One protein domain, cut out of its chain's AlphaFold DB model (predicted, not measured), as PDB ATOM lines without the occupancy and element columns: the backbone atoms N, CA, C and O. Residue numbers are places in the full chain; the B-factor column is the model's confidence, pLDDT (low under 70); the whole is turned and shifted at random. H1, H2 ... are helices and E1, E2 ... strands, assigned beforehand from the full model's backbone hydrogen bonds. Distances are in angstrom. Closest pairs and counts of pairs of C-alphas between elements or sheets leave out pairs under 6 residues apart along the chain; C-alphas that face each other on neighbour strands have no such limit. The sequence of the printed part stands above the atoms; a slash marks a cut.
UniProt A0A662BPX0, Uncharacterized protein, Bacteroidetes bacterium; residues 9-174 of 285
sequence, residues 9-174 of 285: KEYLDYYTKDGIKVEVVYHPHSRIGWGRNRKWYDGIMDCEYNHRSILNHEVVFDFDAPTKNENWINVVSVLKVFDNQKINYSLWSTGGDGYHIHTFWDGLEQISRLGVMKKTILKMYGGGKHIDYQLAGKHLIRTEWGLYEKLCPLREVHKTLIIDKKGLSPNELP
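Overview. This is residues 9 to 174 of the 285 residues of an uncharacterized protein of Bacteroidetes bacterium (UniProt A0A662BPX0). A twisted four-stranded sheet makes a wall, with the long helix H2 packed over one face and the helix pair H3 and H4 at its edge strand E3. Away from the face that H2 covers, at a distance from the sheet, lies a looser part with H1, the small hairpin E1 and E2, and H5. The printed part has 166 residues, with named elements in the order H1 E1 E2 E3 H2 E4 E5 H3 H4 H5 E6; the larger sheet runs E3, E5, E4, E6, antiparallel, and the class is mixed, helices and strands. Under half of the residues, 77 of 166, are in named elements. The whole is compact, with a radius of gyration of the C-alphas of 15.5 A and spans of 40 by 38 by 29 A.

Along the chain. Find C-alpha 9 at (195.650, 165.290, 168.545); there H1 begins, residues 9 to 16. Next come E1, residues 23 to 26, E2, residues 36 to 39, and E3, residues 58 to 62, 12.7 A long. At C-alpha 68, (194.007, 159.681, 197.278), begins H2, residues 68 to 85, 25.8 A long. Read on to E4, residues 89 to 93, 13.5 A, and E5, residues 99 to 104, 16.7 A. H3 holds residues 114 to 126, 17.6 A; H4 133 to 136; H5 147 to 150. E6, residues 160 to 165, 14.7 A, ends at C-alpha 165, (209.606, 169.478, 184.356).

Arrangement. Begin with the larger sheet, where E3 and E6 are edge strands. Look for N 59 and O 103, 2.8 A, between E3 and E5; N 90 and O 102, 2.9 A, in the hairpin E4 and E5; and N 91 and O 163, 2.8 A, between E4 and E6. H2 is over E5 and E4, at a height over the sheet of 9.2 A, and runs along the strands, at 15 degrees to E5 on the local plane. E3, H2 and E4 form a split strand-helix-strand unit, two strands running the same way with E5 between them, its crossover right-handed. With H2 and H3 the sheet makes two layers, helices on one face of a sheet. H3 touches H2 with residues 125 to 126 alone, about perpendicular at 82 degrees; the closest C-alphas, Val 78 and Gly 126, are 5.6 A apart. H3 touches H4, closest at the C-alphas of Lys 118 and Ala 136, 4.9 A. H4 only grazes the sheet, with residues 133 to 136. In the hairpin E1 and E2, N 24 and O 38 are 2.8 A apart. H1 and H5 are not on the larger sheet. In H1, H2 and H3 every O i to N i+4 pair is within hydrogen-bond range; H4 and H5 are too short for one.

Size, cuts and confidence. The C-alphas farthest apart, Ser 30 and Asn 84, are 44.8 A from each other. The printed part has no cut. The link from E2 to E3, residues 40 to 57, is long. Mean pLDDT of the printed part is 72.2, and 71 residues are under 70, among them 9 to 54 and 137 to 158.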
ATOM      1  N   LYS A   9     194.737 164.705 169.519       58.50
ATOM      2  CA  LYS A   9     195.650 165.290 168.545       58.50
ATOM      3  C   LYS A   9     196.514 166.362 169.207       58.50
ATOM      4  O   LYS A   9     197.717 166.290 169.079       58.50
ATOM      5  N   GLU A  10     195.932 167.279 169.979       63.03
ATOM      6  CA  GLU A  10     196.703 168.292 170.719       63.03
ATOM      7  C   GLU A  10     197.672 167.661 171.729       63.03
ATOM      8  O   GLU A  10     198.808 168.115 171.848       63.03
ATOM      9  N   TYR A  11     197.240 166.596 172.415       62.31
ATOM     10  CA  TYR A  11     198.091 165.819 173.318       62.31
ATOM     11  C   TYR A  11     199.264 165.172 172.564       62.31
ATOM     12  O   TYR A  11     200.405 165.343 172.961       62.31
ATOM     13  N   LEU A  12     199.028 164.474 171.451       61.88
ATOM     14  CA  LEU A  12     200.077 163.802 170.668       61.88
ATOM     15  C   LEU A  12     200.975 164.783 169.911       61.88
ATOM     16  O   LEU A  12     202.185 164.583 169.884       61.88
ATOM     17  N   ASP A  13     200.408 165.857 169.363       66.19
ATOM     18  CA  ASP A  13     201.145 166.952 168.731       66.19
ATOM     19  C   ASP A  13     202.105 167.595 169.738       66.19
ATOM     20  O   ASP A  13     203.220 167.962 169.370       66.19
ATOM     21  N   TYR A  14     201.707 167.694 171.013       66.56
ATOM     22  CA  TYR A  14     202.605 168.098 172.092       66.56
ATOM     23  C   TYR A  14     203.808 167.149 172.204       66.56
ATOM     24  O   TYR A  14     204.932 167.637 172.151       66.56
ATOM     25  N   TYR A  15     203.612 165.823 172.221       60.62
ATOM     26  CA  TYR A  15     204.731 164.861 172.216       60.62
ATOM     27  C   TYR A  15     205.595 164.952 170.949       60.62
ATOM     28  O   TYR A  15     206.818 164.881 171.029       60.62
ATOM     29  N   THR A  16     204.996 165.110 169.768       61.16
ATOM     30  CA  THR A  16     205.755 165.045 168.509       61.16
ATOM     31  C   THR A  16     206.470 166.325 168.116       61.16
ATOM     32  O   THR A  16     207.386 166.258 167.298       61.16
ATOM     33  N   LYS A  17     206.113 167.473 168.705       66.25
ATOM     34  CA  LYS A  17     206.846 168.737 168.507       66.25
ATOM     35  C   LYS A  17     208.330 168.621 168.852       66.25
ATOM     36  O   LYS A  17     209.142 169.270 168.200       66.25
ATOM     37  N   ASP A  18     208.675 167.742 169.789       59.09
ATOM     38  CA  ASP A  18     210.050 167.525 170.246       59.09
ATOM     39  C   ASP A  18     210.735 166.326 169.558       59.09
ATOM     40  O   ASP A  18     211.724 165.788 170.056       59.09
ATOM     41  N   GLY A  19     210.215 165.868 168.412       56.41
ATOM     42  CA  GLY A  19     210.815 164.771 167.639       56.41
ATOM     43  C   GLY A  19     210.650 163.387 168.275       56.41
ATOM     44  O   GLY A  19     211.306 162.427 167.865       56.41
ATOM     45  N   ILE A  20     209.768 163.258 169.268       54.97
ATOM     46  CA  ILE A  20     209.500 161.991 169.942       54.97
ATOM     47  C   ILE A  20     208.736 161.062 168.999       54.97
ATOM     48  O   ILE A  20     207.613 161.341 168.574       54.97
ATOM     49  N   LYS A  21     209.332 159.904 168.700       54.62
ATOM     50  CA  LYS A  21     208.688 158.878 167.881       54.62
ATOM     51  C   LYS A  21     207.664 158.103 168.707       54.62
ATOM     52  O   LYS A  21     208.003 157.226 169.503       54.62
ATOM     53  N   VAL A  22     206.396 158.403 168.471       53.78
ATOM     54  CA  VAL A  22     205.264 157.795 169.168       53.78
ATOM     55  C   VAL A  22     204.834 156.520 168.424       53.78
ATOM     56  O   VAL A  22     204.247 156.560 167.345       53.78
ATOM     57  N   GLU A  23     205.132 155.344 168.982       49.47
ATOM     58  CA  GLU A  23     204.470 154.101 168.558       49.47
ATOM     59  C   GLU A  23     203.146 153.974 169.323       49.47
ATOM     60  O   GLU A  23     203.119 154.037 170.544       49.47
ATOM     61  N   VAL A  24     202.036 153.851 168.604       51.28
ATOM     62  CA  VAL A  24     200.667 153.906 169.133       51.28
ATOM     63  C   VAL A  24     200.054 152.521 169.008       51.28
ATOM     64  O   VAL A  24     200.012 151.974 167.919       51.28
ATOM     65  N   VAL A  25     199.523 151.923 170.071       49.97
ATOM     66  CA  VAL A  25     198.809 150.640 169.945       49.97
ATOM     67  C   VAL A  25     197.320 150.931 169.798       49.97
ATOM     68  O   VAL A  25     196.731 151.553 170.670       49.97
ATOM     69  N   TYR A  26     196.703 150.500 168.696       47.47
ATOM     70  CA  TYR A  26     195.280 150.737 168.445       47.47
ATOM     71  C   TYR A  26     194.414 149.569 168.929       47.47
ATOM     72  O   TYR A  26     194.692 148.406 168.620       47.47
ATOM     73  N   HIS A  27     193.315 149.888 169.619       47.34
ATOM     74  CA  HIS A  27     192.285 148.930 170.019       47.34
ATOM     75  C   HIS A  27     190.957 149.277 169.317       47.34
ATOM     76  O   HIS A  27     190.288 150.225 169.718       47.34
ATOM     77  N   PRO A  28     190.507 148.542 168.289       45.28
ATOM     78  CA  PRO A  28     189.139 148.699 167.806       45.28
ATOM     79  C   PRO A  28     188.165 148.202 168.882       45.28
ATOM     80  O   PRO A  28     188.495 147.289 169.634       45.28
ATOM     81  N   HIS A  29     186.960 148.764 168.970       45.69
ATOM     82  CA  HIS A  29     185.931 148.425 169.973       45.69
ATOM     83  C   HIS A  29     185.501 146.943 170.037       45.69
ATOM     84  O   HIS A  29     184.727 146.552 170.907       45.69
ATOM     85  N   SER A  30     186.005 146.092 169.152       42.09
ATOM     86  CA  SER A  30     185.766 144.657 169.172       42.09
ATOM     87  C   SER A  30     186.621 143.954 170.233       42.09
ATOM     88  O   SER A  30     187.811 144.235 170.351       42.09
ATOM     89  N   ARG A  31     186.070 142.931 170.900       44.19
ATOM     90  CA  ARG A  31     186.788 141.929 171.731       44.19
ATOM     91  C   ARG A  31     187.912 141.161 170.987       44.19
ATOM     92  O   ARG A  31     188.422 140.162 171.485       44.19
ATOM     93  N   ILE A  32     188.281 141.595 169.784       41.97
ATOM     94  CA  ILE A  32     189.287 141.006 168.911       41.97
ATOM     95  C   ILE A  32     190.650 141.590 169.292       41.97
ATOM     96  O   ILE A  32     190.933 142.741 168.991       41.97
ATOM     97  N   GLY A  33     191.464 140.759 169.949       45.38
ATOM     98  CA  GLY A  33     192.933 140.760 169.952       45.38
ATOM     99  C   GLY A  33     193.694 142.077 170.184       45.38
ATOM    100  O   GLY A  33     193.663 142.994 169.375       45.38
ATOM    101  N   TRP A  34     194.544 142.072 171.216       44.38
ATOM    102  CA  TRP A  34     195.589 143.053 171.566       44.38
ATOM    103  C   TRP A  34     196.694 143.225 170.490       44.38
ATOM    104  O   TRP A  34     197.868 142.981 170.767       44.38
ATOM    105  N   GLY A  35     196.342 143.522 169.236       43.81
ATOM    106  CA  GLY A  35     197.158 143.071 168.103       43.81
ATOM    107  C   GLY A  35     197.784 144.112 167.179       43.81
ATOM    108  O   GLY A  35     198.674 143.733 166.423       43.81
ATOM    109  N   ARG A  36     197.350 145.379 167.159       51.62
ATOM    110  CA  ARG A  36     197.833 146.328 166.136       51.62
ATOM    111  C   ARG A  36     198.674 147.445 166.740       51.62
ATOM    112  O   ARG A  36     198.155 148.484 167.136       51.62
ATOM    113  N   ASN A  37     199.989 147.231 166.737       50.78
ATOM    114  CA  ASN A  37     200.958 148.318 166.840       50.78
ATOM    115  C   ASN A  37     200.824 149.187 165.582       50.78
ATOM    116  O   ASN A  37     200.990 148.705 164.460       50.78
ATOM    117  N   ARG A  38     200.497 150.454 165.776       56.56
ATOM    118  CA  ARG A  38     200.484 151.526 164.786       56.56
ATOM    119  C   ARG A  38     201.606 152.501 165.122       56.56
ATOM    120  O   ARG A  38     202.206 152.454 166.193       56.56
ATOM    121  N   LYS A  39     201.952 153.357 164.179       52.03
ATOM    122  CA  LYS A  39     203.042 154.313 164.339       52.03
ATOM    123  C   LYS A  39     202.488 155.689 164.028       52.03
ATOM    124  O   LYS A  39     201.833 155.854 163.005       52.03
ATOM    125  N   TRP A  40     202.722 156.633 164.926       45.25
ATOM    126  CA  TRP A  40     202.453 158.038 164.688       45.25
ATOM    127  C   TRP A  40     203.695 158.629 164.025       45.25
ATOM    128  O   TRP A  40     204.776 158.656 164.617       45.25
ATOM    129  N   TYR A  41     203.542 159.030 162.768       47.12
ATOM    130  CA  TYR A  41     204.584 159.672 161.978       47.12
ATOM    131  C   TYR A  41     204.086 161.060 161.592       47.12
ATOM    132  O   TYR A  41     203.017 161.169 160.997       47.12
ATOM    133  N   ASP A  42     204.841 162.098 161.950       43.91
ATOM    134  CA  ASP A  42     204.661 163.466 161.446       43.91
ATOM    135  C   ASP A  42     203.214 163.997 161.509       43.91
ATOM    136  O   ASP A  42     202.725 164.647 160.588       43.91
ATOM    137  N   GLY A  43     202.494 163.698 162.596       44.34
ATOM    138  CA  GLY A  43     201.125 164.185 162.808       44.34
ATOM    139  C   GLY A  43     200.033 163.441 162.026       44.34
ATOM    140  O   GLY A  43     198.876 163.868 162.045       44.34
ATOM    141  N   ILE A  44     200.364 162.339 161.343       45.34
ATOM    142  CA  ILE A  44     199.424 161.545 160.542       45.34
ATOM    143  C   ILE A  44     199.223 160.165 161.179       45.34
ATOM    144  O   ILE A  44     200.172 159.410 161.410       45.34
ATOM    145  N   MET A  45     197.956 159.811 161.419       53.56
ATOM    146  CA  MET A  45     197.542 158.450 161.762       53.56
ATOM    147  C   MET A  45     196.886 157.737 160.591       53.56
ATOM    148  O   MET A  45     196.143 158.331 159.816       53.56
ATOM    149  N   ASP A  46     197.067 156.419 160.548       50.06
ATOM    150  CA  ASP A  46     196.378 155.518 159.626       50.06
ATOM    151  C   ASP A  46     194.963 155.106 160.095       50.06
ATOM    152  O   ASP A  46     194.287 154.336 159.412       50.06
ATOM    153  N   CYS A  47     194.506 155.580 161.262       51.94
ATOM    154  CA  CYS A  47     193.166 155.337 161.807       51.94
ATOM    155  C   CYS A  47     192.761 156.379 162.868       51.94
ATOM    156  O   CYS A  47     193.597 157.122 163.374       51.94
ATOM    157  N   GLU A  48     191.472 156.431 163.223       49.88
ATOM    158  CA  GLU A  48     191.004 157.254 164.346       49.88
ATOM    159  C   GLU A  48     191.563 156.750 165.678       49.88
ATOM    160  O   GLU A  48     191.701 155.553 165.912       49.88
ATOM    161  N   TYR A  49     191.878 157.673 166.576       50.81
ATOM    162  CA  TYR A  49     192.640 157.393 167.782       50.81
ATOM    163  C   TYR A  49     191.784 156.850 168.958       50.81
ATOM    164  O   TYR A  49     190.726 157.394 169.283       50.81
ATOM    165  N   ASN A  50     192.268 155.810 169.663       50.44
ATOM    166  CA  ASN A  50     191.656 155.242 170.881       50.44
ATOM    167  C   ASN A  50     192.519 155.558 172.123       50.44
ATOM    168  O   ASN A  50     193.737 155.491 172.059       50.44
ATOM    169  N   HIS A  51     191.865 155.853 173.253       50.62
ATOM    170  CA  HIS A  51     192.361 156.209 174.591       50.62
ATOM    171  C   HIS A  51     193.281 155.168 175.271       50.62
ATOM    172  O   HIS A  51     193.211 154.999 176.485       50.62
ATOM    173  N   ARG A  52     194.081 154.396 174.536       53.44
ATOM    174  CA  ARG A  52     194.789 153.215 175.038       53.44
ATOM    175  C   ARG A  52     196.078 152.934 174.250       53.44
ATOM    176  O   ARG A  52     196.155 151.926 173.559       53.44
ATOM    177  N   SER A  53     197.097 153.781 174.389       56.50
ATOM    178  CA  SER A  53     198.353 153.680 173.614       56.50
ATOM    179  C   SER A  53     199.563 153.366 174.483       56.50
ATOM    180  O   SER A  53     199.566 153.680 175.663       56.50
ATOM    181  N   ILE A  54     200.602 152.734 173.929       63.78
ATOM    182  CA  ILE A  54     201.816 152.379 174.680       63.78
ATOM    183  C   ILE A  54     203.023 153.014 174.008       63.78
ATOM    184  O   ILE A  54     203.414 152.562 172.937       63.78
ATOM    185  N   LEU A  55     203.667 153.979 174.664       70.31
ATOM    186  CA  LEU A  55     204.932 154.520 174.178       70.31
ATOM    187  C   LEU A  55     206.092 153.664 174.702       70.31
ATOM    188  O   LEU A  55     206.270 153.456 175.908       70.31
ATOM    189  N   ASN A  56     206.889 153.104 173.790       75.19
ATOM    190  CA  ASN A  56     207.970 152.183 174.158       75.19
ATOM    191  C   ASN A  56     209.067 152.859 174.996       75.19
ATOM    192  O   ASN A  56     209.583 152.239 175.923       75.19
ATOM    193  N   HIS A  57     209.337 154.135 174.735       78.75
ATOM    194  CA  HIS A  57     210.336 154.958 175.418       78.75
ATOM    195  C   HIS A  57     209.808 155.609 176.716       78.75
ATOM    196  O   HIS A  57     210.546 156.297 177.412       78.75
ATOM    197  N   GLU A  58     208.550 155.361 177.090       84.62
ATOM    198  CA  GLU A  58     207.908 155.958 178.263       84.62
ATOM    199  C   GLU A  58     207.801 154.995 179.444       84.62
ATOM    200  O   GLU A  58     207.486 153.810 179.291       84.62
ATOM    201  N   VAL A  59     207.972 155.514 180.651       88.06
ATOM    202  CA  VAL A  59     207.612 154.842 181.896       88.06
ATOM    203  C   VAL A  59     206.573 155.689 182.610       88.06
ATOM    204  O   VAL A  59     206.797 156.870 182.860       88.06
ATOM    205  N   VAL A  60     205.453 155.060 182.962       88.69
ATOM    206  CA  VAL A  60     204.400 155.684 183.761       88.69
ATOM    207  C   VAL A  60     204.385 155.049 185.139       88.69
ATOM    208  O   VAL A  60     204.307 153.825 185.253       88.69
ATOM    209  N   PHE A  61     204.482 155.879 186.172       91.38
ATOM    210  CA  PHE A  61     204.240 155.484 187.553       91.38
ATOM    211  C   PHE A  61     202.770 155.734 187.855       91.38
ATOM    212  O   PHE A  61     202.318 156.878 187.804       91.38
ATOM    213  N   ASP A  62     202.061 154.657 188.165       90.00
ATOM    214  CA  ASP A  62     200.678 154.669 188.623       90.00
ATOM    215  C   ASP A  62     200.600 153.884 189.920       90.00
ATOM    216  O   ASP A  62     201.254 152.843 190.075       90.00
ATOM    217  N   PHE A  63     199.851 154.437 190.860       89.38
ATOM    218  CA  PHE A  63     199.736 153.924 192.208       89.38
ATOM    219  C   PHE A  63     198.275 153.576 192.481       89.38
ATOM    220  O   PHE A  63     197.394 154.429 192.390       89.38
ATOM    221  N   ASP A  64     198.052 152.330 192.882       86.75
ATOM    222  CA  ASP A  64     196.760 151.814 193.333       86.75
ATOM    223  C   ASP A  64     196.726 151.803 194.870       86.75
ATOM    224  O   ASP A  64     196.575 150.755 195.510       86.75
ATOM    225  N   ALA A  65     196.969 152.959 195.499       89.75
ATOM    226  CA  ALA A  65     196.813 153.071 196.946       89.75
ATOM    227  C   ALA A  65     195.320 153.163 197.331       89.75
ATOM    228  O   ALA A  65     194.522 153.711 196.567       89.75
ATOM    229  N   PRO A  66     194.932 152.685 198.529       89.38
ATOM    230  CA  PRO A  66     193.548 152.732 199.008       89.38
ATOM    231  C   PRO A  66     192.936 154.135 199.067       89.38
ATOM    232  O   PRO A  66     191.718 154.277 198.984       89.38
ATOM    233  N   THR A  67     193.763 155.170 199.247       91.00
ATOM    234  CA  THR A  67     193.303 156.553 199.391       91.00
ATOM    235  C   THR A  67     194.070 157.511 198.481       91.00
ATOM    236  O   THR A  67     195.264 157.348 198.219       91.00
ATOM    237  N   LYS A  68     193.398 158.592 198.061       90.19
ATOM    238  CA  LYS A  68     194.007 159.681 197.278       90.19
ATOM    239  C   LYS A  68     195.215 160.312 197.979       90.19
ATOM    240  O   LYS A  68     196.184 160.697 197.326       90.19
ATOM    241  N   ASN A  69     195.169 160.412 199.310       92.56
ATOM    242  CA  ASN A  69     196.266 160.957 200.106       92.56
ATOM    243  C   ASN A  69     197.491 160.029 200.103       92.56
ATOM    244  O   ASN A  69     198.614 160.495 199.929       92.56
ATOM    245  N   GLU A  70     197.295 158.714 200.225       92.25
ATOM    246  CA  GLU A  70     198.397 157.752 200.104       92.25
ATOM    247  C   GLU A  70     199.008 157.754 198.699       92.25
ATOM    248  O   GLU A  70     200.234 157.749 198.567       92.25
ATOM    249  N   ASN A  71     198.182 157.857 197.654       91.81
ATOM    250  CA  ASN A  71     198.662 158.055 196.285       91.81
ATOM    251  C   ASN A  71     199.527 159.313 196.170       91.81
ATOM    252  O   ASN A  71     200.618 159.261 195.604       91.81
ATOM    253  N   TRP A  72     199.087 160.426 196.759       93.38
ATOM    254  CA  TRP A  72     199.860 161.665 196.766       93.38
ATOM    255  C   TRP A  72     201.206 161.519 197.491       93.38
ATOM    256  O   TRP A  72     202.231 161.965 196.976       93.38
ATOM    257  N   ILE A  73     201.241 160.848 198.647       93.69
ATOM    258  CA  ILE A  73     202.488 160.572 199.382       93.69
ATOM    259  C   ILE A  73     203.458 159.757 198.515       93.69
ATOM    260  O   ILE A  73     204.644 160.097 198.433       93.69
ATOM    261  N   ASN A  74     202.960 158.720 197.836       93.12
ATOM    262  CA  ASN A  74     203.770 157.901 196.936       93.12
ATOM    263  C   ASN A  74     204.317 158.734 195.767       93.12
ATOM    264  O   ASN A  74     205.521 158.702 195.506       93.12
ATOM    265  N   VAL A  75     203.477 159.555 195.129       94.19
ATOM    266  CA  VAL A  75     203.883 160.481 194.060       94.19
ATOM    267  C   VAL A  75     204.988 161.416 194.536       94.19
ATOM    268  O   VAL A  75     206.063 161.444 193.942       94.19
ATOM    269  N   VAL A  76     204.766 162.136 195.638       94.75
ATOM    270  CA  VAL A  76     205.737 163.088 196.197       94.75
ATOM    271  C   VAL A  76     207.068 162.404 196.512       94.75
ATOM    272  O   VAL A  76     208.123 163.008 196.322       94.75
ATOM    273  N   SER A  77     207.045 161.146 196.961       94.62
ATOM    274  CA  SER A  77     208.272 160.388 197.217       94.62
ATOM    275  C   SER A  77     209.100 160.175 195.943       94.62
ATOM    276  O   SER A  77     210.309 160.403 195.965       94.62
ATOM    277  N   VAL A  78     208.453 159.854 194.818       95.38
ATOM    278  CA  VAL A  78     209.115 159.716 193.512       95.38
ATOM    279  C   VAL A  78     209.602 161.061 193.001       95.38
ATOM    280  O   VAL A  78     210.750 161.162 192.570       95.38
ATOM    281  N   LEU A  79     208.778 162.108 193.104       95.81
ATOM    282  CA  LEU A  79     209.149 163.444 192.637       95.81
ATOM    283  C   LEU A  79     210.389 163.977 193.353       95.81
ATOM    284  O   LEU A  79     211.273 164.522 192.702       95.81
ATOM    285  N   LYS A  80     210.517 163.746 194.666       95.88
ATOM    286  CA  LYS A  80     211.736 164.093 195.416       95.88
ATOM    287  C   LYS A  80     212.975 163.404 194.845       95.88
ATOM    288  O   LYS A  80     214.026 164.028 194.732       95.88
ATOM    289  N   VAL A  81     212.868 162.125 194.483       95.44
ATOM    290  CA  VAL A  81     213.983 161.388 193.872       95.44
ATOM    291  C   VAL A  81     214.297 161.933 192.480       95.44
ATOM    292  O   VAL A  81     215.469 162.130 192.163       95.44
ATOM    293  N   PHE A  82     213.273 162.204 191.670       96.31
ATOM    294  CA  PHE A  82     213.435 162.751 190.324       96.31
ATOM    295  C   PHE A  82     214.082 164.131 190.349       96.31
ATOM    296  O   PHE A  82     215.052 164.353 189.630       96.31
ATOM    297  N   ASP A  83     213.636 165.008 191.241       96.38
ATOM    298  CA  ASP A  83     214.195 166.345 191.422       96.38
ATOM    299  C   ASP A  83     215.664 166.295 191.840       96.38
ATOM    300  O   ASP A  83     216.507 166.963 191.236       96.38
ATOM    301  N   ASN A  84     215.996 165.441 192.811       96.31
ATOM    302  CA  ASN A  84     217.374 165.257 193.264       96.31
ATOM    303  C   ASN A  84     218.290 164.716 192.156       96.31
ATOM    304  O   ASN A  84     219.470 165.055 192.109       96.31
ATOM    305  N   GLN A  85     217.757 163.874 191.267       95.62
ATOM    306  CA  GLN A  85     218.506 163.276 190.159       95.62
ATOM    307  C   GLN A  85     218.379 164.051 188.842       95.62
ATOM    308  O   GLN A  85     218.942 163.617 187.840       95.62
ATOM    309  N   LYS A  86     217.678 165.194 188.836       96.38
ATOM    310  CA  LYS A  86     217.390 165.999 187.638       96.38
ATOM    311  C   LYS A  86     216.738 165.184 186.511       96.38
ATOM    312  O   LYS A  86     217.045 165.384 185.340       96.38
ATOM    313  N   ILE A  87     215.854 164.262 186.879       96.06
ATOM    314  CA  ILE A  87     215.064 163.468 185.938       96.06
ATOM    315  C   ILE A  87     213.891 164.321 185.460       96.06
ATOM    316  O   ILE A  87     213.150 164.883 186.264       96.06
ATOM    317  N   ASN A  88     213.712 164.381 184.149       93.62
ATOM    318  CA  ASN A  88     212.584 165.012 183.492       93.62
ATOM    319  C   ASN A  88     211.317 164.165 183.664       93.62
ATOM    320  O   ASN A  88     211.333 162.941 183.460       93.62
ATOM    321  N   TYR A  89     210.209 164.818 184.003       94.31
ATOM    322  CA  TYR A  89     208.913 164.165 184.172       94.31
ATOM    323  C   TYR A  89     207.751 165.137 183.978       94.31
ATOM    324  O   TYR A  89     207.902 166.354 184.098       94.31
ATOM    325  N   SER A  90     206.570 164.578 183.741       89.31
ATOM    326  CA  SER A  90     205.299 165.287 183.863       89.31
ATOM    327  C   SER A  90     204.373 164.542 184.825       89.31
ATOM    328  O   SER A  90     204.295 163.314 184.817       89.31
ATOM    329  N   LEU A  91     203.709 165.285 185.706       91.81
ATOM    330  CA  LEU A  91     202.730 164.773 186.658       91.81
ATOM    331  C   LEU A  91     201.329 165.133 186.179       91.81
ATOM    332  O   LEU A  91     201.030 166.307 185.953       91.81
ATOM    333  N   TRP A  92     200.457 164.138 186.151       87.56
ATOM    334  CA  TRP A  92     199.086 164.262 185.688       87.56
ATOM    335  C   TRP A  92     198.114 163.771 186.756       87.56
ATOM    336  O   TRP A  92     198.334 162.737 187.386       87.56
ATOM    337  N   SER A  93     197.013 164.492 186.942       86.12
ATOM    338  CA  SER A  93     195.821 163.965 187.611       86.12
ATOM    339  C   SER A  93     195.148 162.954 186.687       86.12
ATOM    340  O   SER A  93     195.063 163.204 185.486       86.12
ATOM    341  N   THR A  94     194.621 161.847 187.217       79.81
ATOM    342  CA  THR A  94     193.797 160.925 186.412       79.81
ATOM    343  C   THR A  94     192.351 161.406 186.234       79.81
ATOM    344  O   THR A  94     191.569 160.753 185.545       79.81
ATOM    345  N   GLY A  95     191.987 162.512 186.892       74.62
ATOM    346  CA  GLY A  95     190.615 162.999 187.056       74.62
ATOM    347  C   GLY A  95     189.872 162.336 188.226       74.62
ATOM    348  O   GLY A  95     188.918 162.912 188.738       74.62
ATOM    349  N   GLY A  96     190.312 161.156 188.676       80.44
ATOM    350  CA  GLY A  96     189.788 160.475 189.863       80.44
ATOM    351  C   GLY A  96     190.663 160.690 191.103       80.44
ATOM    352  O   GLY A  96     191.080 161.806 191.427       80.44
ATOM    353  N   ASP A  97     190.974 159.585 191.781       82.56
ATOM    354  CA  ASP A  97     191.801 159.559 192.999       82.56
ATOM    355  C   ASP A  97     193.278 159.213 192.742       82.56
ATOM    356  O   ASP A  97     194.073 159.078 193.676       82.56
ATOM    357  N   GLY A  98     193.650 159.058 191.470       87.19
ATOM    358  CA  GLY A  98     194.988 158.655 191.047       87.19
ATOM    359  C   GLY A  98     195.800 159.794 190.440       87.19
ATOM    360  O   GLY A  98     195.276 160.832 190.026       87.19
ATOM    361  N   TYR A  99     197.099 159.544 190.326       89.75
ATOM    362  CA  TYR A  99     198.045 160.419 189.650       89.75
ATOM    363  C   TYR A  99     198.990 159.578 188.803       89.75
ATOM    364  O   TYR A  99     199.404 158.502 189.229       89.75
ATOM    365  N   HIS A 100     199.384 160.102 187.647       89.81
ATOM    366  CA  HIS A 100     200.357 159.468 186.765       89.81
ATOM    367  C   HIS A 100     201.608 160.331 186.661       89.81
ATOM    368  O   HIS A 100     201.525 161.516 186.337       89.81
ATOM    369  N   ILE A 101     202.773 159.736 186.913       91.62
ATOM    370  CA  ILE A 101     204.061 160.369 186.605       91.62
ATOM    371  C   ILE A 101     204.570 159.755 185.313       91.62
ATOM    372  O   ILE A 101     204.889 158.569 185.276       91.62
ATOM    373  N   HIS A 102     204.657 160.568 184.274       89.75
ATOM    374  CA  HIS A 102     205.173 160.187 182.971       89.75
ATOM    375  C   HIS A 102     206.630 160.632 182.867       89.75
ATOM    376  O   HIS A 102     206.970 161.771 183.197       89.75
ATOM    377  N   THR A 103     207.503 159.737 182.421       90.69
ATOM    378  CA  THR A 103     208.916 160.037 182.184       90.69
ATOM    379  C   THR A 103     209.417 159.246 180.982       90.69
ATOM    380  O   THR A 103     209.090 158.067 180.818       90.69
ATOM    381  N   PHE A 104     210.207 159.889 180.127       87.00
ATOM    382  CA  PHE A 104     210.750 159.281 178.916       87.00
ATOM    383  C   PHE A 104     212.225 158.970 179.095       87.00
ATOM    384  O   PHE A 104     212.930 159.700 179.787       87.00
ATOM    385  N   TRP A 105     212.685 157.887 178.480       88.25
ATOM    386  CA  TRP A 105     214.057 157.408 178.590       88.25
ATOM    387  C   TRP A 105     214.596 157.060 177.208       88.25
ATOM    388  O   TRP A 105     213.999 156.247 176.499       88.25
ATOM    389  N   ASP A 106     215.724 157.659 176.847       83.75
ATOM    390  CA  ASP A 106     216.366 157.439 175.557       83.75
ATOM    391  C   ASP A 106     216.943 156.017 175.453       83.75
ATOM    392  O   ASP A 106     217.462 155.460 176.427       83.75
ATOM    393  N   GLY A 107     216.814 155.401 174.277       78.94
ATOM    394  CA  GLY A 107     217.260 154.032 173.999       78.94
ATOM    395  C   GLY A 107     216.432 152.923 174.662       78.94
ATOM    396  O   GLY A 107     216.750 151.736 174.509       78.94
ATOM    397  N   LEU A 108     215.362 153.255 175.390       81.50
ATOM    398  CA  LEU A 108     214.516 152.271 176.065       81.50
ATOM    399  C   LEU A 108     213.790 151.354 175.056       81.50
ATOM    400  O   LEU A 108     213.658 150.152 175.292       81.50
ATOM    401  N   GLU A 109     213.404 151.872 173.893       72.44
ATOM    402  CA  GLU A 109     212.806 151.125 172.778       72.44
ATOM    403  C   GLU A 109     213.741 150.074 172.156       72.44
ATOM    404  O   GLU A 109     213.271 149.122 171.531       72.44
ATOM    405  N   GLN A 110     215.053 150.194 172.370       75.31
ATOM    406  CA  GLN A 110     216.057 149.245 171.875       75.31
ATOM    407  C   GLN A 110     216.232 148.041 172.819       75.31
ATOM    408  O   GLN A 110     216.950 147.083 172.515       75.31
ATOM    409  N   ILE A 111     215.568 148.053 173.980       77.56
ATOM    410  CA  ILE A 111     215.705 147.015 174.999       77.56
ATOM    411  C   ILE A 111     214.878 145.773 174.644       77.56
ATOM    412  O   ILE A 111     213.647 145.773 174.676       77.56
ATOM    413  N   SER A 112     215.566 144.648 174.427       72.56
ATOM    414  CA  SER A 112     214.966 143.365 174.014       72.56
ATOM    415  C   SER A 112     213.851 142.847 174.933       72.56
ATOM    416  O   SER A 112     212.896 142.221 174.473       72.56
ATOM    417  N   ARG A 113     213.953 143.105 176.245       77.00
ATOM    418  CA  ARG A 113     212.907 142.815 177.243       77.00
ATOM    419  C   ARG A 113     212.431 144.100 177.910       77.00
ATOM    420  O   ARG A 113     212.555 144.241 179.127       77.00
ATOM    421  N   LEU A 114     211.885 145.006 177.104       80.12
ATOM    422  CA  LEU A 114     211.387 146.317 177.519       80.12
ATOM    423  C   LEU A 114     210.615 146.282 178.844       80.12
ATOM    424  O   LEU A 114     210.957 147.002 179.777       80.12
ATOM    425  N   GLY A 115     209.645 145.375 178.989       83.06
ATOM    426  CA  GLY A 115     208.843 145.330 180.211       83.06
ATOM    427  C   GLY A 115     209.612 144.960 181.481       83.06
ATOM    428  O   GLY A 115     209.240 145.388 182.569       83.06
ATOM    429  N   VAL A 116     210.723 144.225 181.377       85.69
ATOM    430  CA  VAL A 116     211.607 143.972 182.530       85.69
ATOM    431  C   VAL A 116     212.396 145.232 182.889       85.69
ATOM    432  O   VAL A 116     212.571 145.525 184.073       85.69
ATOM    433  N   MET A 117     212.836 146.001 181.887       89.44
ATOM    434  CA  MET A 117     213.504 147.286 182.111       89.44
ATOM    435  C   MET A 117     212.550 148.296 182.747       89.44
ATOM    436  O   MET A 117     212.858 148.804 183.820       89.44
ATOM    437  N   LYS A 118     211.346 148.489 182.192       89.81
ATOM    438  CA  LYS A 118     210.330 149.374 182.781       89.81
ATOM    439  C   LYS A 118     210.003 148.984 184.231       89.81
ATOM    440  O   LYS A 118     210.024 149.839 185.107       89.81
ATOM    441  N   LYS A 119     209.830 147.686 184.540       89.69
ATOM    442  CA  LYS A 119     209.658 147.220 185.937       89.69
ATOM    443  C   LYS A 119     210.857 147.544 186.821       89.69
ATOM    444  O   LYS A 119     210.682 147.788 188.009       89.69
ATOM    445  N   THR A 120     212.067 147.496 186.270       90.75
ATOM    446  CA  THR A 120     213.290 147.839 187.003       90.75
ATOM    447  C   THR A 120     213.304 149.326 187.350       90.75
ATOM    448  O   THR A 120     213.537 149.655 188.508       90.75
ATOM    449  N   ILE A 121     212.965 150.196 186.396       92.81
ATOM    450  CA  ILE A 121     212.825 151.645 186.604       92.81
ATOM    451  C   ILE A 121     211.770 151.920 187.688       92.81
ATOM    452  O   ILE A 121     212.077 152.561 188.692       92.81
ATOM    453  N   LEU A 122     210.569 151.344 187.549       92.31
ATOM    454  CA  LEU A 122     209.481 151.496 188.521       92.31
ATOM    455  C   LEU A 122     209.888 151.070 189.937       92.31
ATOM    456  O   LEU A 122     209.642 151.795 190.893       92.31
ATOM    457  N   LYS A 123     210.549 149.915 190.086       90.75
ATOM    458  CA  LYS A 123     211.003 149.424 191.398       90.75
ATOM    459  C   LYS A 123     212.051 150.325 192.033       90.75
ATOM    460  O   LYS A 123     211.991 150.564 193.233       90.75
ATOM    461  N   MET A 124     213.020 150.775 191.238       90.94
ATOM    462  CA  MET A 124     214.146 151.570 191.727       90.94
ATOM    463  C   MET A 124     213.699 152.951 192.194       90.94
ATOM    464  O   MET A 124     214.152 153.414 193.236       90.94
ATOM    465  N   TYR A 125     212.807 153.588 191.439       92.25
ATOM    466  CA  TYR A 125     212.385 154.957 191.714       92.25
ATOM    467  C   TYR A 125     211.112 155.058 192.546       92.25
ATOM    468  O   TYR A 125     210.983 155.978 193.342       92.25
ATOM    469  N   GLY A 126     210.186 154.114 192.395       88.12
ATOM    470  CA  GLY A 126     208.897 154.145 193.079       88.12
ATOM    471  C   GLY A 126     208.889 153.487 194.458       88.12
ATOM    472  O   GLY A 126     207.857 153.468 195.121       88.12
ATOM    473  N   GLY A 127     210.001 152.890 194.898       79.38
ATOM    474  CA  GLY A 127     210.130 152.340 196.256       79.38
ATOM    475  C   GLY A 127     209.239 151.125 196.562       79.38
ATOM    476  O   GLY A 127     209.206 150.654 197.695       79.38
ATOM    477  N   GLY A 128     208.530 150.587 195.567       64.62
ATOM    478  CA  GLY A 128     207.849 149.296 195.635       64.62
ATOM    479  C   GLY A 128     206.451 149.262 196.259       64.62
ATOM    480  O   GLY A 128     205.812 148.214 196.170       64.62
ATOM    481  N   LYS A 129     205.953 150.354 196.850       72.81
ATOM    482  CA  LYS A 129     204.626 150.395 197.487       72.81
ATOM    483  C   LYS A 129     203.546 150.789 196.481       72.81
ATOM    484  O   LYS A 129     203.690 151.804 195.815       72.81
ATOM    485  N   HIS A 130     202.490 149.979 196.379       81.06
ATOM    486  CA  HIS A 130     201.275 150.230 195.585       81.06
ATOM    487  C   HIS A 130     201.463 150.569 194.095       81.06
ATOM    488  O   HIS A 130     200.493 150.917 193.439       81.06
ATOM    489  N   ILE A 131     202.671 150.445 193.534       85.88
ATOM    490  CA  ILE A 131     202.898 150.652 192.101       85.88
ATOM    491  C   ILE A 131     202.223 149.532 191.315       85.88
ATOM    492  O   ILE A 131     202.539 148.351 191.529       85.88
ATOM    493  N   ASP A 132     201.406 149.894 190.331       83.50
ATOM    494  CA  ASP A 132     200.908 148.931 189.360       83.50
ATOM    495  C   ASP A 132     202.018 148.545 188.367       83.50
ATOM    496  O   ASP A 132     202.354 149.246 187.415       83.50
ATOM    497  N   TYR A 133     202.618 147.368 188.554       81.12
ATOM    498  CA  TYR A 133     203.628 146.853 187.622       81.12
ATOM    499  C   TYR A 133     203.053 146.316 186.311       81.12
ATOM    500  O   TYR A 133     203.841 145.945 185.425       81.12
ATOM    501  N   GLN A 134     201.729 146.220 186.161       72.31
ATOM    502  CA  GLN A 134     201.125 145.926 184.862       72.31
ATOM    503  C   GLN A 134     201.481 147.032 183.857       72.31
ATOM    504  O   GLN A 134     201.712 146.713 182.679       72.31
ATOM    505  N   LEU A 135     201.697 148.263 184.356       67.69
ATOM    506  CA  LEU A 135     202.177 149.441 183.623       67.69
ATOM    507  C   LEU A 135     203.414 149.188 182.772       67.69
ATOM    508  O   LEU A 135     203.533 149.654 181.642       67.69
ATOM    509  N   ALA A 136     204.332 148.383 183.285       70.38
ATOM    510  CA  ALA A 136     205.597 148.146 182.620       70.38
ATOM    511  C   ALA A 136     205.503 147.219 181.398       70.38
ATOM    512  O   ALA A 136     206.412 147.219 180.576       70.38
ATOM    513  N   GLY A 137     204.478 146.369 181.296       61.78
ATOM    514  CA  GLY A 137     204.442 145.296 180.298       61.78
ATOM    515  C   GLY A 137     203.567 145.587 179.086       61.78
ATOM    516  O   GLY A 137     204.020 145.479 177.951       61.78
ATOM    517  N   LYS A 138     202.286 145.851 179.336       53.94
ATOM    518  CA  LYS A 138     201.236 145.921 178.307       53.94
ATOM    519  C   LYS A 138     200.231 147.029 178.586       53.94
ATOM    520  O   LYS A 138     199.150 147.028 177.999       53.94
ATOM    521  N   HIS A 139     200.525 147.903 179.540       45.81
ATOM    522  CA  HIS A 139     199.518 148.851 179.944       45.81
ATOM    523  C   HIS A 139     199.412 149.970 178.936       45.81
ATOM    524  O   HIS A 139     200.393 150.577 178.513       45.81
ATOM    525  N   LEU A 140     198.162 150.176 178.581       50.31
ATOM    526  CA  LEU A 140     197.686 151.157 177.652       50.31
ATOM    527  C   LEU A 140     197.620 152.459 178.433       50.31
ATOM    528  O   LEU A 140     196.770 152.615 179.305       50.31
ATOM    529  N   ILE A 141     198.537 153.375 178.161       48.97
ATOM    530  CA  ILE A 141     198.461 154.714 178.711       48.97
ATOM    531  C   ILE A 141     197.181 155.309 178.166       48.97
ATOM    532  O   ILE A 141     196.970 155.428 176.952       48.97
ATOM    533  N   ARG A 142     196.282 155.604 179.103       48.44
ATOM    534  CA  ARG A 142     195.053 156.298 178.797       48.44
ATOM    535  C   ARG A 142     195.407 157.709 178.393       48.44
ATOM    536  O   ARG A 142     195.659 158.561 179.239       48.44
ATOM    537  N   THR A 143     195.488 157.901 177.096       48.34
ATOM    538  CA  THR A 143     195.617 159.202 176.463       48.34
ATOM    539  C   THR A 143     194.271 159.896 176.461       48.34
ATOM    540  O   THR A 143     193.237 159.272 176.199       48.34
ATOM    541  N   GLU A 144     194.335 161.186 176.710       50.88
ATOM    542  CA  GLU A 144     193.204 162.091 176.825       50.88
ATOM    543  C   GLU A 144     192.391 162.112 175.522       50.88
ATOM    544  O   GLU A 144     192.959 162.074 174.426       50.88
ATOM    545  N   TRP A 145     191.061 162.154 175.622       48.34
ATOM    546  CA  TRP A 145     190.108 162.361 174.521       48.34
ATOM    547  C   TRP A 145     190.088 161.316 173.408       48.34
ATOM    548  O   TRP A 145     189.560 161.588 172.323       48.34
ATOM    549  N   GLY A 146     190.630 160.117 173.641       51.72
ATOM    550  CA  GLY A 146     190.447 159.035 172.674       51.72
ATOM    551  C   GLY A 146     188.958 158.768 172.447       51.72
ATOM    552  O   GLY A 146     188.148 159.115 173.302       51.72
ATOM    553  N   LEU A 147     188.596 158.157 171.314       47.97
ATOM    554  CA  LEU A 147     187.221 158.069 170.778       47.97
ATOM    555  C   LEU A 147     186.083 157.979 171.822       47.97
ATOM    556  O   LEU A 147     185.057 158.639 171.701       47.97
ATOM    557  N   TYR A 148     186.283 157.190 172.878       50.91
ATOM    558  CA  TYR A 148     185.307 156.942 173.937       50.91
ATOM    559  C   TYR A 148     185.082 158.103 174.925       50.91
ATOM    560  O   TYR A 148     183.988 158.220 175.459       50.91
ATOM    561  N   GLU A 149     186.068 158.969 175.169       50.28
ATOM    562  CA  GLU A 149     185.897 160.171 176.007       50.28
ATOM    563  C   GLU A 149     185.139 161.275 175.263       50.28
ATOM    564  O   GLU A 149     184.311 161.950 175.864       50.28
ATOM    565  N   LYS A 150     185.324 161.398 173.938       50.72
ATOM    566  CA  LYS A 150     184.496 162.282 173.096       50.72
ATOM    567  C   LYS A 150     183.031 161.844 173.038       50.72
ATOM    568  O   LYS A 150     182.145 162.687 172.964       50.72
ATOM    569  N   LEU A 151     182.786 160.534 173.035       50.75
ATOM    570  CA  LEU A 151     181.451 159.949 172.879       50.75
ATOM    571  C   LEU A 151     180.731 159.688 174.210       50.75
ATOM    572  O   LEU A 151     179.571 159.281 174.194       50.75
ATOM    573  N   CYS A 152     181.380 159.916 175.357       46.78
ATOM    574  CA  CYS A 152     180.780 159.712 176.674       46.78
ATOM    575  C   CYS A 152     180.766 161.027 177.484       46.78
ATOM    576  O   CYS A 152     181.607 161.210 178.363       46.78
ATOM    577  N   PRO A 153     179.789 161.926 177.239       49.72
ATOM    578  CA  PRO A 153     179.644 163.201 177.957       49.72
ATOM    579  C   PRO A 153     179.367 163.067 179.466       49.72
ATOM    580  O   PRO A 153     179.331 164.062 180.175       49.72
ATOM    581  N   LEU A 154     179.127 161.852 179.971       46.72
ATOM    582  CA  LEU A 154     178.614 161.603 181.325       46.72
ATOM    583  C   LEU A 154     179.692 161.547 182.421       46.72
ATOM    584  O   LEU A 154     179.374 161.244 183.570       46.72
ATOM    585  N   ARG A 155     180.967 161.798 182.105       49.94
ATOM    586  CA  ARG A 155     182.033 161.883 183.114       49.94
ATOM    587  C   ARG A 155     182.932 163.077 182.818       49.94
ATOM    588  O   ARG A 155     183.832 162.964 181.994       49.94
ATOM    589  N   GLU A 156     182.746 164.170 183.557       54.56
ATOM    590  CA  GLU A 156     183.635 165.353 183.635       54.56
ATOM    591  C   GLU A 156     185.008 165.031 184.272       54.56
ATOM    592  O   GLU A 156     185.629 165.838 184.961       54.56
ATOM    593  N   VAL A 157     185.482 163.799 184.113       59.59
ATOM    594  CA  VAL A 157     186.674 163.270 184.765       59.59
ATOM    595  C   VAL A 157     187.803 163.349 183.753       59.59
ATOM    596  O   VAL A 157     188.103 162.380 183.054       59.59
ATOM    597  N   HIS A 158     188.383 164.540 183.639       63.69
ATOM    598  CA  HIS A 158     189.487 164.802 182.723       63.69
ATOM    599  C   HIS A 158     190.826 164.647 183.436       63.69
ATOM    600  O   HIS A 158     190.996 165.066 184.586       63.69
ATOM    601  N   LYS A 159     191.788 164.043 182.736       71.75
ATOM    602  CA  LYS A 159     193.183 164.144 183.143       71.75
ATOM    603  C   LYS A 159     193.640 165.595 183.013       71.75
ATOM    604  O   LYS A 159     193.207 166.309 182.112       71.75
ATOM    605  N   THR A 160     194.508 166.015 183.923       77.94
ATOM    606  CA  THR A 160     195.015 167.392 183.955       77.94
ATOM    607  C   THR A 160     196.499 167.370 184.255       77.94
ATOM    608  O   THR A 160     196.911 166.771 185.251       77.94
ATOM    609  N   LEU A 161     197.291 168.055 183.431       80.06
ATOM    610  CA  LEU A 161     198.703 168.286 183.706       80.06
ATOM    611  C   LEU A 161     198.843 169.180 184.944       80.06
ATOM    612  O   LEU A 161     198.373 170.318 184.959       80.06
ATOM    613  N   ILE A 162     199.489 168.655 185.982       88.62
ATOM    614  CA  ILE A 162     199.728 169.360 187.247       88.62
ATOM    615  C   ILE A 162     201.117 170.001 187.231       88.62
ATOM    616  O   ILE A 162     201.275 171.163 187.597       88.62
ATOM    617  N   ILE A 163     202.136 169.236 186.829       92.12
ATOM    618  CA  ILE A 163     203.536 169.674 186.814       92.12
ATOM    619  C   ILE A 163     204.178 169.184 185.527       92.12
ATOM    620  O   ILE A 163     204.036 168.014 185.183       92.12
ATOM    621  N   ASP A 164     204.948 170.047 184.876       88.69
ATOM    622  CA  ASP A 164     205.815 169.663 183.771       88.69
ATOM    623  C   ASP A 164     207.243 170.155 184.019       88.69
ATOM    624  O   ASP A 164     207.511 171.357 184.046       88.69
ATOM    625  N   LYS A 165     208.167 169.216 184.238       91.44
ATOM    626  CA  LYS A 165     209.606 169.478 184.356       91.44
ATOM    627  C   LYS A 165     210.303 168.897 183.139       91.44
ATOM    628  O   LYS A 165     211.003 167.892 183.242       91.44
ATOM    629  N   LYS A 166     210.065 169.530 181.985       84.12
ATOM    630  CA  LYS A 166     210.523 169.049 180.672       84.12
ATOM    631  C   LYS A 166     210.089 167.608 180.428       84.12
ATOM    632  O   LYS A 166     210.856 166.813 179.903       84.12
ATOM    633  N   GLY A 167     208.880 167.251 180.845       74.69
ATOM    634  CA  GLY A 167     208.410 165.878 180.924       74.69
ATOM    635  C   GLY A 167     208.330 165.147 179.599       74.69
ATOM    636  O   GLY A 167     208.092 163.952 179.636       74.69
ATOM    637  N   LEU A 168     208.533 165.838 178.476       68.12
ATOM    638  CA  LEU A 168     208.719 165.279 177.139       68.12
ATOM    639  C   LEU A 168     210.182 164.996 176.788       68.12
ATOM    640  O   LEU A 168     210.475 164.074 176.034       68.12
ATOM    641  N   SER A 169     211.115 165.774 177.328       74.75
ATOM    642  CA  SER A 169     212.534 165.621 177.032       74.75
ATOM    643  C   SER A 169     213.039 164.290 177.602       74.75
ATOM    644  O   SER A 169     212.997 164.099 178.824       74.75
ATOM    645  N   PRO A 170     213.531 163.367 176.758       80.25
ATOM    646  CA  PRO A 170     213.953 162.055 177.216       80.25
ATOM    647  C   PRO A 170     215.142 162.164 178.175       80.25
ATOM    648  O   PRO A 170     216.031 163.002 178.024       80.25
ATOM    649  N   ASN A 171     215.136 161.303 179.185       90.44
ATOM    650  CA  ASN A 171     216.222 161.134 180.135       90.44
ATOM    651  C   ASN A 171     217.240 160.133 179.598       90.44
ATOM    652  O   ASN A 171     216.872 159.130 178.985       90.44
ATOM    653  N   GLU A 172     218.514 160.338 179.903       91.62
ATOM    654  CA  GLU A 172     219.529 159.320 179.647       91.62
ATOM    655  C   GLU A 172     219.318 158.126 180.590       91.62
ATOM    656  O   GLU A 172     219.151 158.309 181.796       91.62
ATOM    657  N   LEU A 173     219.347 156.897 180.064       88.50
ATOM    658  CA  LEU A 173     219.281 155.687 180.888       88.50
ATOM    659  C   LEU A 173     220.559 155.533 181.737       88.50
ATOM    660  O   LEU A 173     221.614 155.175 181.206       88.50
ATOM    661  N   PRO A 174     220.490 155.671 183.074       90.94
ATOM    662  CA  PRO A 174     221.657 155.563 183.926       90.94
ATOM    663  C   PRO A 174     222.225 154.143 183.904       90.94
ATOM    664  O   PRO A 174     221.501 153.143 184.001       90.94
TER     665      PRO A 174